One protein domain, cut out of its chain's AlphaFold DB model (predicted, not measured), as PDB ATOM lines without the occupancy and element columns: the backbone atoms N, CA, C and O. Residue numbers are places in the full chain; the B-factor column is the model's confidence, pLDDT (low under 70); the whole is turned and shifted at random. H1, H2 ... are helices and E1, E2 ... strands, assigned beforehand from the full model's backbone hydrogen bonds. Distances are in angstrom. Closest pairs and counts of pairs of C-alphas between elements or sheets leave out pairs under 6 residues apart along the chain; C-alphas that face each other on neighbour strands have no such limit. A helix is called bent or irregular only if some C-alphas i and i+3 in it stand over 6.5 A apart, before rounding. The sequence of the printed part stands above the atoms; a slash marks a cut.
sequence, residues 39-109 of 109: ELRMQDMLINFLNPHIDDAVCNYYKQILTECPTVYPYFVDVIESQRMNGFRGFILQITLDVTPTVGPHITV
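AT A GLANCE: This is residues 39 to 109 of the 109 residues of an uncharacterized protein of Alkalihalobacillus pseudofirmus (strain ATCC BAA-2126 / JCM 17055 / OF4) (UniProt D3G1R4). A long two-stranded hairpin, E1 and E2, is crossed on one face by a bent helix with arms H1a and H1b, which comes near the hairpin with residues 43 to 48 of H1a, mainly at E1, and the outline is elongated. At one end the hairpin's loop sticks out with residues 86 to 91; towards the other end the link after H1b turns about Thr 67 and folds back to E1, and the tail after E2 makes a small turned-back pairing. The printed part has 71 residues, with one named helix and two named strands in the order H1, E1, E2; the sheet E1 - E2 is antiparallel, and the class is mixed, helices and strands. It is only just loose, close to compact, with a radius of gyration of the C-alphas of 13.8 A, and it spans 44 by 25 by 17 A.

HOW THE PARTS SIT: By its hydrogen bonds H1, residues 39 to 62, was assigned as one helix, but it is bent: C-alphas 49 and 52 are 7.5 A apart. Its arms H1a, residues 39 to 49, and H1b, residues 52 to 62, stand at a steep tilt of 63 degrees. In both arms every O i to N i+4 pair is within hydrogen-bond range. The closest C-alphas of H1a and E1, residues 77 to 84, are those of Ile 47 and Val 77, 7.5 A apart. E1 and E2, residues 93 to 99, form an antiparallel hairpin, with 163 degrees between their directions. C-alphas 82 and 95 face each other at 4.4 A. N 78 and O 98 are within hydrogen-bond range at 2.8 A, as are N 94 and O 83 at 2.9 A. H1a and E2 are apart, and so are H1b and E2.

IN THESE COORDINATES: H1a begins at C-alpha 39, at (7.613, 42.985, 37.391), and measures 15.2 A from first to last C-alpha. H1b, from Pro 52 to Tyr 62, measures 15.3 A; residues 50 and 51 belong to neither arm. E1 starts at C-alpha 77, at (4.697, 39.955, 22.456), measures 20.2 A and bends by 59 degrees at residue 80. E2 measures 18.9 A and ends at C-alpha 99, at (3.282, 41.012, 18.108). Beyond it, residues 102 to 103 pair with residues 107 to 108, antiparallel.

THE WHOLE: The two C-alphas farthest apart are those of Thr 67 and Phe 88, 43.8 A. The link from H1 to E1 is long, with 14 residues, 63 to 76; the link from E1 to E2 is short, with 8 residues. The printed part has no cut and ends at residue 109, the chain's last. Mean pLDDT of the printed part is 94.7, and no printed residue is under 70.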
ATOM      1  N   GLU A  39       8.254  42.241  38.472       91.44
ATOM      2  CA  GLU A  39       7.613  42.985  37.391       91.44
ATOM      3  C   GLU A  39       7.587  42.168  36.097       91.44
ATOM      4  O   GLU A  39       6.521  42.034  35.498       91.44
ATOM      5  N   LEU A  40       8.720  41.558  35.724       90.31
ATOM      6  CA  LEU A  40       8.810  40.675  34.557       90.31
ATOM      7  C   LEU A  40       7.880  39.469  34.700       90.31
ATOM      8  O   LEU A  40       7.071  39.216  33.815       90.31
ATOM      9  N   ARG A  41       7.874  38.795  35.857       93.38
ATOM     10  CA  ARG A  41       6.951  37.668  36.093       93.38
ATOM     11  C   ARG A  41       5.488  38.077  36.021       93.38
ATOM     12  O   ARG A  41       4.659  37.305  35.548       93.38
ATOM     13  N   MET A  42       5.142  39.266  36.515       94.75
ATOM     14  CA  MET A  42       3.775  39.779  36.415       94.75
ATOM     15  C   MET A  42       3.393  40.061  34.962       94.75
ATOM     16  O   MET A  42       2.282  39.726  34.555       94.75
ATOM     17  N   GLN A  43       4.311  40.638  34.186       92.62
ATOM     18  CA  GLN A  43       4.128  40.840  32.754       92.62
ATOM     19  C   GLN A  43       3.960  39.498  32.029       92.62
ATOM     20  O   GLN A  43       2.978  39.342  31.312       92.62
ATOM     21  N   ASP A  44       4.808  38.504  32.290       93.19
ATOM     22  CA  ASP A  44       4.715  37.171  31.679       93.19
ATOM     23  C   ASP A  44       3.394  36.473  32.017       93.19
ATOM     24  O   ASP A  44       2.729  35.922  31.139       93.19
ATOM     25  N   MET A  45       2.965  36.528  33.283       95.81
ATOM     26  CA  MET A  45       1.663  35.996  33.698       95.81
ATOM     27  C   MET A  45       0.512  36.703  32.980       95.81
ATOM     28  O   MET A  45      -0.437  36.040  32.560       95.81
ATOM     29  N   LEU A  46       0.590  38.028  32.825       95.00
ATOM     30  CA  LEU A  46      -0.417  38.810  32.113       95.00
ATOM     31  C   LEU A  46      -0.455  38.452  30.625       95.00
ATOM     32  O   LEU A  46      -1.536  38.189  30.108       95.00
ATOM     33  N   ILE A  47       0.689  38.412  29.940       95.81
ATOM     34  CA  ILE A  47       0.752  38.057  28.515       95.81
ATOM     35  C   ILE A  47       0.250  36.631  28.300       95.81
ATOM     36  O   ILE A  47      -0.592  36.408  27.435       95.81
ATOM     37  N   ASN A  48       0.669  35.683  29.137       95.75
ATOM     38  CA  ASN A  48       0.199  34.305  29.048       95.75
ATOM     39  C   ASN A  48      -1.323  34.199  29.272       95.75
ATOM     40  O   ASN A  48      -2.003  33.437  28.592       95.75
ATOM     41  N   PHE A  49      -1.877  35.002  30.186       96.44
ATOM     42  CA  PHE A  49      -3.324  35.091  30.397       96.44
ATOM     43  C   PHE A  49      -4.062  35.699  29.192       96.44
ATOM     44  O   PHE A  49      -5.157  35.257  28.854       96.44
ATOM     45  N   LEU A  50      -3.471  36.701  28.536       96.31
ATOM     46  CA  LEU A  50      -4.054  37.377  27.375       96.31
ATOM     47  C   LEU A  50      -3.865  36.609  26.056       96.31
ATOM     48  O   LEU A  50      -4.564  36.925  25.095       96.31
ATOM     49  N   ASN A  51      -2.976  35.611  25.996       95.62
ATOM     50  CA  ASN A  51      -2.574  34.944  24.750       95.62
ATOM     51  C   ASN A  51      -3.743  34.448  23.885       95.62
ATOM     52  O   ASN A  51      -3.735  34.751  22.697       95.62
ATOM     53  N   PRO A  52      -4.792  33.792  24.429       96.44
ATOM     54  CA  PRO A  52      -5.924  33.360  23.606       96.44
ATOM     55  C   PRO A  52      -6.627  34.521  22.889       96.44
ATOM     56  O   PRO A  52      -7.056  34.385  21.748       96.44
ATOM     57  N   HIS A  53      -6.709  35.693  23.528       97.00
ATOM     58  CA  HIS A  53      -7.299  36.886  22.920       97.00
ATOM     59  C   HIS A  53      -6.382  37.521  21.871       97.00
ATOM     60  O   HIS A  53      -6.871  38.076  20.886       97.00
ATOM     61  N   ILE A  54      -5.066  37.446  22.082       97.69
ATOM     62  CA  ILE A  54      -4.067  37.880  21.102       97.69
ATOM     63  C   ILE A  54      -4.157  36.988  19.858       97.69
ATOM     64  O   ILE A  54      -4.287  37.511  18.751       97.69
ATOM     65  N   ASP A  55      -4.184  35.666  20.036       96.94
ATOM     66  CA  ASP A  55      -4.322  34.685  18.955       96.94
ATOM     67  C   ASP A  55      -5.623  34.900  18.163       96.94
ATOM     68  O   ASP A  55      -5.602  34.957  16.931       96.94
ATOM     69  N   ASP A  56      -6.751  35.118  18.848       97.44
ATOM     70  CA  ASP A  56      -8.032  35.426  18.204       97.44
ATOM     71  C   ASP A  56      -7.969  36.722  17.380       97.44
ATOM     72  O   ASP A  56      -8.495  36.784  16.261       97.44
ATOM     73  N   ALA A  57      -7.345  37.778  17.909       97.38
ATOM     74  CA  ALA A  57      -7.205  39.055  17.211       97.38
ATOM     75  C   ALA A  57      -6.324  38.915  15.959       97.38
ATOM     76  O   ALA A  57      -6.699  39.380  14.878       97.38
ATOM     77  N   VAL A  58      -5.195  38.216  16.086       97.44
ATOM     78  CA  VAL A  58      -4.259  37.941  14.991       97.44
ATOM     79  C   VAL A  58      -4.902  37.063  13.923       97.44
ATOM     80  O   VAL A  58      -4.857  37.423  12.744       97.44
ATOM     81  N   CYS A  59      -5.570  35.962  14.287       97.19
ATOM     82  CA  CYS A  59      -6.251  35.140  13.288       97.19
ATOM     83  C   CYS A  59      -7.343  35.940  12.568       97.19
ATOM     84  O   CYS A  59      -7.459  35.876  11.344       97.19
ATOM     85  N   ASN A  60      -8.117  36.756  13.286       97.62
ATOM     86  CA  ASN A  60      -9.140  37.587  12.656       97.62
ATOM     87  C   ASN A  60      -8.580  38.586  11.638       97.62
ATOM     88  O   ASN A  60      -9.265  38.863  10.650       97.62
ATOM     89  N   TYR A  61      -7.371  39.098  11.862       96.75
ATOM     90  CA  TYR A  61      -6.665  39.947  10.906       96.75
ATOM     91  C   TYR A  61      -6.186  39.143   9.685       96.75
ATOM     92  O   TYR A  61      -6.475  39.513   8.546       96.75
ATOM     93  N   TYR A  62      -5.527  38.002   9.903       96.81
ATOM     94  CA  TYR A  62      -4.887  37.230   8.831       96.81
ATOM     95  C   TYR A  62      -5.805  36.279   8.057       96.81
ATOM     96  O   TYR A  62      -5.439  35.876   6.953       96.81
ATOM     97  N   LYS A  63      -7.011  35.956   8.546       96.44
ATOM     98  CA  LYS A  63      -7.941  35.008   7.888       96.44
ATOM     99  C   LYS A  63      -8.350  35.385   6.461       96.44
ATOM    100  O   LYS A  63      -8.946  34.578   5.759       96.44
ATOM    101  N   GLN A  64      -8.108  36.630   6.050       96.00
ATOM    102  CA  GLN A  64      -8.383  37.099   4.690       96.00
ATOM    103  C   GLN A  64      -7.262  36.744   3.699       96.00
ATOM    104  O   GLN A  64      -7.484  36.804   2.493       96.00
ATOM    105  N   ILE A  65      -6.069  36.408   4.198       96.44
ATOM    106  CA  ILE A  65      -4.840  36.245   3.408       96.44
ATOM    107  C   ILE A  65      -4.243  34.846   3.606       96.44
ATOM    108  O   ILE A  65      -3.712  34.266   2.662       96.44
ATOM    109  N   LEU A  66      -4.346  34.289   4.815       95.56
ATOM    110  CA  LEU A  66      -3.800  32.986   5.178       95.56
ATOM    111  C   LEU A  66      -4.911  31.942   5.320       95.56
ATOM    112  O   LEU A  66      -6.009  32.231   5.792       95.56
ATOM    113  N   THR A  67      -4.602  30.709   4.920       94.25
ATOM    114  CA  THR A  67      -5.493  29.549   5.083       94.25
ATOM    115  C   THR A  67      -5.474  28.985   6.500       94.25
ATOM    116  O   THR A  67      -6.428  28.331   6.912       94.25
ATOM    117  N   GLU A  68      -4.392  29.226   7.235       93.81
ATOM    118  CA  GLU A  68      -4.205  28.803   8.619       93.81
ATOM    119  C   GLU A  68      -4.202  30.030   9.535       93.81
ATOM    120  O   GLU A  68      -3.675  31.080   9.164       93.81
ATOM    121  N   CYS A  69      -4.790  29.901  10.727       95.31
ATOM    122  CA  CYS A  69      -4.709  30.935  11.756       95.31
ATOM    123  C   CYS A  69      -3.275  31.006  12.299       95.31
ATOM    124  O   CYS A  69      -2.802  29.998  12.832       95.31
ATOM    125  N   PRO A  70      -2.604  32.168  12.240       96.75
ATOM    126  CA  PRO A  70      -1.353  32.345  12.957       96.75
ATOM    127  C   PRO A  70      -1.583  32.363  14.468       96.75
ATOM    128  O   PRO A  70      -2.644  32.781  14.937       96.75
ATOM    129  N   THR A  71      -0.558  31.968  15.212       95.75
ATOM    130  CA  THR A  71      -0.487  32.072  16.671       95.75
ATOM    131  C   THR A  71       0.699  32.930  17.084       95.75
ATOM    132  O   THR A  71       1.670  33.087  16.334       95.75
ATOM    133  N   VAL A  72       0.639  33.478  18.290       96.31
ATOM    134  CA  VAL A  72       1.709  34.279  18.880       96.31
ATOM    135  C   VAL A  72       2.235  33.566  20.119       96.31
ATOM    136  O   VAL A  72       1.482  33.153  20.999       96.31
ATOM    137  N   TYR A  73       3.555  33.405  20.187       93.94
ATOM    138  CA  TYR A  73       4.210  32.915  21.396       93.94
ATOM    139  C   TYR A  73       4.352  34.061  22.408       93.94
ATOM    140  O   TYR A  73       4.665  35.172  21.990       93.94
ATOM    141  N   PRO A  74       4.229  33.819  23.729       92.81
ATOM    142  CA  PRO A  74       4.294  34.893  24.727       92.81
ATOM    143  C   PRO A  74       5.557  35.768  24.662       92.81
ATOM    144  O   PRO A  74       5.488  36.964  24.903       92.81
ATOM    145  N   TYR A  75       6.704  35.197  24.284       91.25
ATOM    146  CA  TYR A  75       7.973  35.924  24.120       91.25
ATOM    147  C   TYR A  75       8.112  36.662  22.772       91.25
ATOM    148  O   TYR A  75       9.149  37.258  22.502       91.25
ATOM    149  N   PHE A  76       7.097  36.593  21.909       95.00
ATOM    150  CA  PHE A  76       6.950  37.391  20.686       95.00
ATOM    151  C   PHE A  76       5.910  38.506  20.854       95.00
ATOM    152  O   PHE A  76       5.379  39.009  19.863       95.00
ATOM    153  N   VAL A  77       5.605  38.867  22.101       95.69
ATOM    154  CA  VAL A  77       4.697  39.955  22.456       95.69
ATOM    155  C   VAL A  77       5.471  41.009  23.233       95.69
ATOM    156  O   VAL A  77       5.953  40.744  24.334       95.69
ATOM    157  N   ASP A  78       5.504  42.223  22.701       94.31
ATOM    158  CA  ASP A  78       6.058  43.390  23.373       94.31
ATOM    159  C   ASP A  78       4.933  44.326  23.823       94.31
ATOM    160  O   ASP A  78       4.003  44.640  23.075       94.31
ATOM    161  N   VAL A  79       5.010  44.806  25.066       93.81
ATOM    162  CA  VAL A  79       4.090  45.833  25.569       93.81
ATOM    163  C   VAL A  79       4.635  47.203  25.184       93.81
ATOM    164  O   VAL A  79       5.619  47.668  25.756       93.81
ATOM    165  N   ILE A  80       3.972  47.865  24.239       96.31
ATOM    166  CA  ILE A  80       4.375  49.194  23.758       96.31
ATOM    167  C   ILE A  80       3.866  50.292  24.688       96.31
ATOM    168  O   ILE A  80       4.585  51.238  25.004       96.31
ATOM    169  N   GLU A  81       2.618  50.174  25.139       95.94
ATOM    170  CA  GLU A  81       1.981  51.177  25.986       95.94
ATOM    171  C   GLU A  81       0.942  50.536  26.906       95.94
ATOM    172  O   GLU A  81       0.263  49.575  26.540       95.94
ATOM    173  N   SER A  82       0.779  51.100  28.103       93.81
ATOM    174  CA  SER A  82      -0.370  50.813  28.958       93.81
ATOM    175  C   SER A  82      -0.863  52.083  29.643       93.81
ATOM    176  O   SER A  82      -0.073  52.885  30.144       93.81
ATOM    177  N   GLN A  83      -2.181  52.272  29.677       95.38
ATOM    178  CA  GLN A  83      -2.800  53.445  30.284       95.38
ATOM    179  C   GLN A  83      -4.093  53.108  31.025       95.38
ATOM    180  O   GLN A  83      -4.806  52.154  30.708       95.38
ATOM    181  N   ARG A  84      -4.411  53.925  32.034       96.62
ATOM    182  CA  ARG A  84      -5.709  53.903  32.720       96.62
ATOM    183  C   ARG A  84      -6.645  54.881  32.034       96.62
ATOM    184  O   ARG A  84      -6.360  56.073  31.991       96.62
ATOM    185  N   MET A  85      -7.798  54.395  31.605       96.81
ATOM    186  CA  MET A  85      -8.794  55.211  30.910       96.81
ATOM    187  C   MET A  85      -9.697  55.986  31.871       96.81
ATOM    188  O   MET A  85     -10.322  56.967  31.483       96.81
ATOM    189  N   ASN A  86      -9.776  55.563  33.136       95.56
ATOM    190  CA  ASN A  86     -10.654  56.153  34.149       95.56
ATOM    191  C   ASN A  86      -9.911  56.680  35.389       95.56
ATOM    192  O   ASN A  86     -10.468  56.701  36.485       95.56
ATOM    193  N   GLY A  87      -8.662  57.126  35.219       93.12
ATOM    194  CA  GLY A  87      -7.895  57.826  36.254       93.12
ATOM    195  C   GLY A  87      -7.168  56.924  37.260       93.12
ATOM    196  O   GLY A  87      -7.046  55.707  37.094       93.12
ATOM    197  N   PHE A  88      -6.615  57.544  38.306       95.06
ATOM    198  CA  PHE A  88      -5.785  56.861  39.300       95.06
ATOM    199  C   PHE A  88      -6.560  55.733  39.992       95.06
ATOM    200  O   PHE A  88      -7.667  55.941  40.478       95.06
ATOM    201  N   ARG A  89      -5.960  54.533  40.042       93.12
ATOM    202  CA  ARG A  89      -6.557  53.306  40.613       93.12
ATOM    203  C   ARG A  89      -7.855  52.832  39.936       93.12
ATOM    204  O   ARG A  89      -8.498  51.924  40.457       93.12
ATOM    205  N   GLY A  90      -8.205  53.372  38.771       92.69
ATOM    206  CA  GLY A  90      -9.287  52.858  37.941       92.69
ATOM    207  C   GLY A  90      -8.918  51.538  37.253       92.69
ATOM    208  O   GLY A  90      -7.751  51.296  36.939       92.69
ATOM    209  N   PHE A  91      -9.911  50.669  37.049       93.81
ATOM    210  CA  PHE A  91      -9.743  49.318  36.491       93.81
ATOM    211  C   PHE A  91     -10.119  49.206  35.008       93.81
ATOM    212  O   PHE A  91     -10.205  48.101  34.482       93.81
ATOM    213  N   ILE A  92     -10.332  50.336  34.327       96.00
ATOM    214  CA  ILE A  92     -10.474  50.355  32.871       96.00
ATOM    215  C   ILE A  92      -9.091  50.665  32.312       96.00
ATOM    216  O   ILE A  92      -8.611  51.796  32.393       96.00
ATOM    217  N   LEU A  93      -8.434  49.624  31.816       94.81
ATOM    218  CA  LEU A  93      -7.078  49.671  31.290       94.81
ATOM    219  C   LEU A  93      -7.113  49.494  29.776       94.81
ATOM    220  O   LEU A  93      -7.929  48.736  29.255       94.81
ATOM    221  N   GLN A  94      -6.201  50.174  29.095       95.75
ATOM    222  CA  GLN A  94      -5.883  49.927  27.698       95.75
ATOM    223  C   GLN A  94      -4.409  49.543  27.605       95.75
ATOM    224  O   GLN A  94      -3.570  50.155  28.269       95.75
ATOM    225  N   ILE A  95      -4.115  48.525  26.801       95.44
ATOM    226  CA  ILE A  95      -2.763  48.038  26.536       95.44
ATOM    227  C   ILE A  95      -2.593  47.971  25.021       95.44
ATOM    228  O   ILE A  95      -3.488  47.487  24.324       95.44
ATOM    229  N   THR A  96      -1.459  48.456  24.533       96.44
ATOM    230  CA  THR A  96      -1.043  48.347  23.134       96.44
ATOM    231  C   THR A  96       0.101  47.347  23.060       96.44
ATOM    232  O   THR A  96       1.097  47.493  23.773       96.44
ATOM    233  N   LEU A  97      -0.061  46.332  22.214       96.88
ATOM    234  CA  LEU A  97       0.890  45.239  22.040       96.88
ATOM    235  C   LEU A  97       1.473  45.282  20.627       96.88
ATOM    236  O   LEU A  97       0.730  45.513  19.671       96.88
ATOM    237  N   ASP A  98       2.770  45.028  20.513       97.31
ATOM    238  CA  ASP A  98       3.430  44.659  19.263       97.31
ATOM    239  C   ASP A  98       3.647  43.144  19.275       97.31
ATOM    240  O   ASP A  98       4.000  42.570  20.307       97.31
ATOM    241  N   VAL A  99       3.333  42.476  18.167       97.25
ATOM    242  CA  VAL A  99       3.282  41.012  18.108       97.25
ATOM    243  C   VAL A  99       3.949  40.491  16.848       97.25
ATOM    244  O   VAL A  99       3.718  40.998  15.753       97.25
ATOM    245  N   THR A 100       4.722  39.416  16.994       97.12
ATOM    246  CA  THR A 100       5.267  38.660  15.859       97.12
ATOM    247  C   THR A 100       4.503  37.339  15.703       97.12
ATOM    248  O   THR A 100       4.772  36.382  16.437       97.12
ATOM    249  N   PRO A 101       3.524  37.261  14.782       96.94
ATOM    250  CA  PRO A 101       2.731  36.058  14.566       96.94
ATOM    251  C   PRO A 101       3.513  34.978  13.819       96.94
ATOM    252  O   PRO A 101       4.437  35.260  13.056       96.94
ATOM    253  N   THR A 102       3.111  33.725  14.015       96.00
ATOM    254  CA  THR A 102       3.726  32.557  13.378       96.00
ATOM    255  C   THR A 102       2.683  31.577  12.854       96.00
ATOM    256  O   THR A 102       1.626  31.417  13.456       96.00
ATOM    257  N   VAL A 103       2.979  30.900  11.746       94.19
ATOM    258  CA  VAL A 103       2.191  29.768  11.235       94.19
ATOM    259  C   VAL A 103       2.975  28.482  11.469       94.19
ATOM    260  O   VAL A 103       4.103  28.334  11.005       94.19
ATOM    261  N   GLY A 104       2.391  27.539  12.206       85.25
ATOM    262  CA  GLY A 104       3.116  26.347  12.641       85.25
ATOM    263  C   GLY A 104       4.322  26.684  13.541       85.25
ATOM    264  O   GLY A 104       4.363  27.750  14.157       85.25
ATOM    265  N   PRO A 105       5.313  25.783  13.666       84.75
ATOM    266  CA  PRO A 105       6.442  25.991  14.571       84.75
ATOM    267  C   PRO A 105       7.383  27.113  14.099       84.75
ATOM    268  O   PRO A 105       8.261  26.892  13.268       84.75
ATOM    269  N   HIS A 106       7.230  28.304  14.685       80.69
ATOM    270  CA  HIS A 106       8.157  29.443  14.576       80.69
ATOM    271  C   HIS A 106       8.418  29.982  13.154       80.69
ATOM    272  O   HIS A 106       9.480  30.548  12.901       80.69
ATOM    273  N   ILE A 107       7.466  29.846  12.225       90.81
ATOM    274  CA  ILE A 107       7.559  30.467  10.892       90.81
ATOM    275  C   ILE A 107       6.803  31.792  10.937       90.81
ATOM    276  O   ILE A 107       5.576  31.792  10.974       90.81
ATOM    277  N   THR A 108       7.521  32.912  10.972       90.31
ATOM    278  CA  THR A 108       6.921  34.251  11.090       90.31
ATOM    279  C   THR A 108       6.181  34.660   9.817       90.31
ATOM    280  O   THR A 108       6.661  34.353   8.721       90.31
ATOM    281  N   VAL A 109       5.065  35.383   9.959       87.69
ATOM    282  CA  VAL A 109       4.224  35.864   8.842       87.69
ATOM    283  C   VAL A 109       4.014  37.370   8.842       87.69
ATOM    284  O   VAL A 109       4.056  37.973   9.935       87.69
TER     285      VAL A 109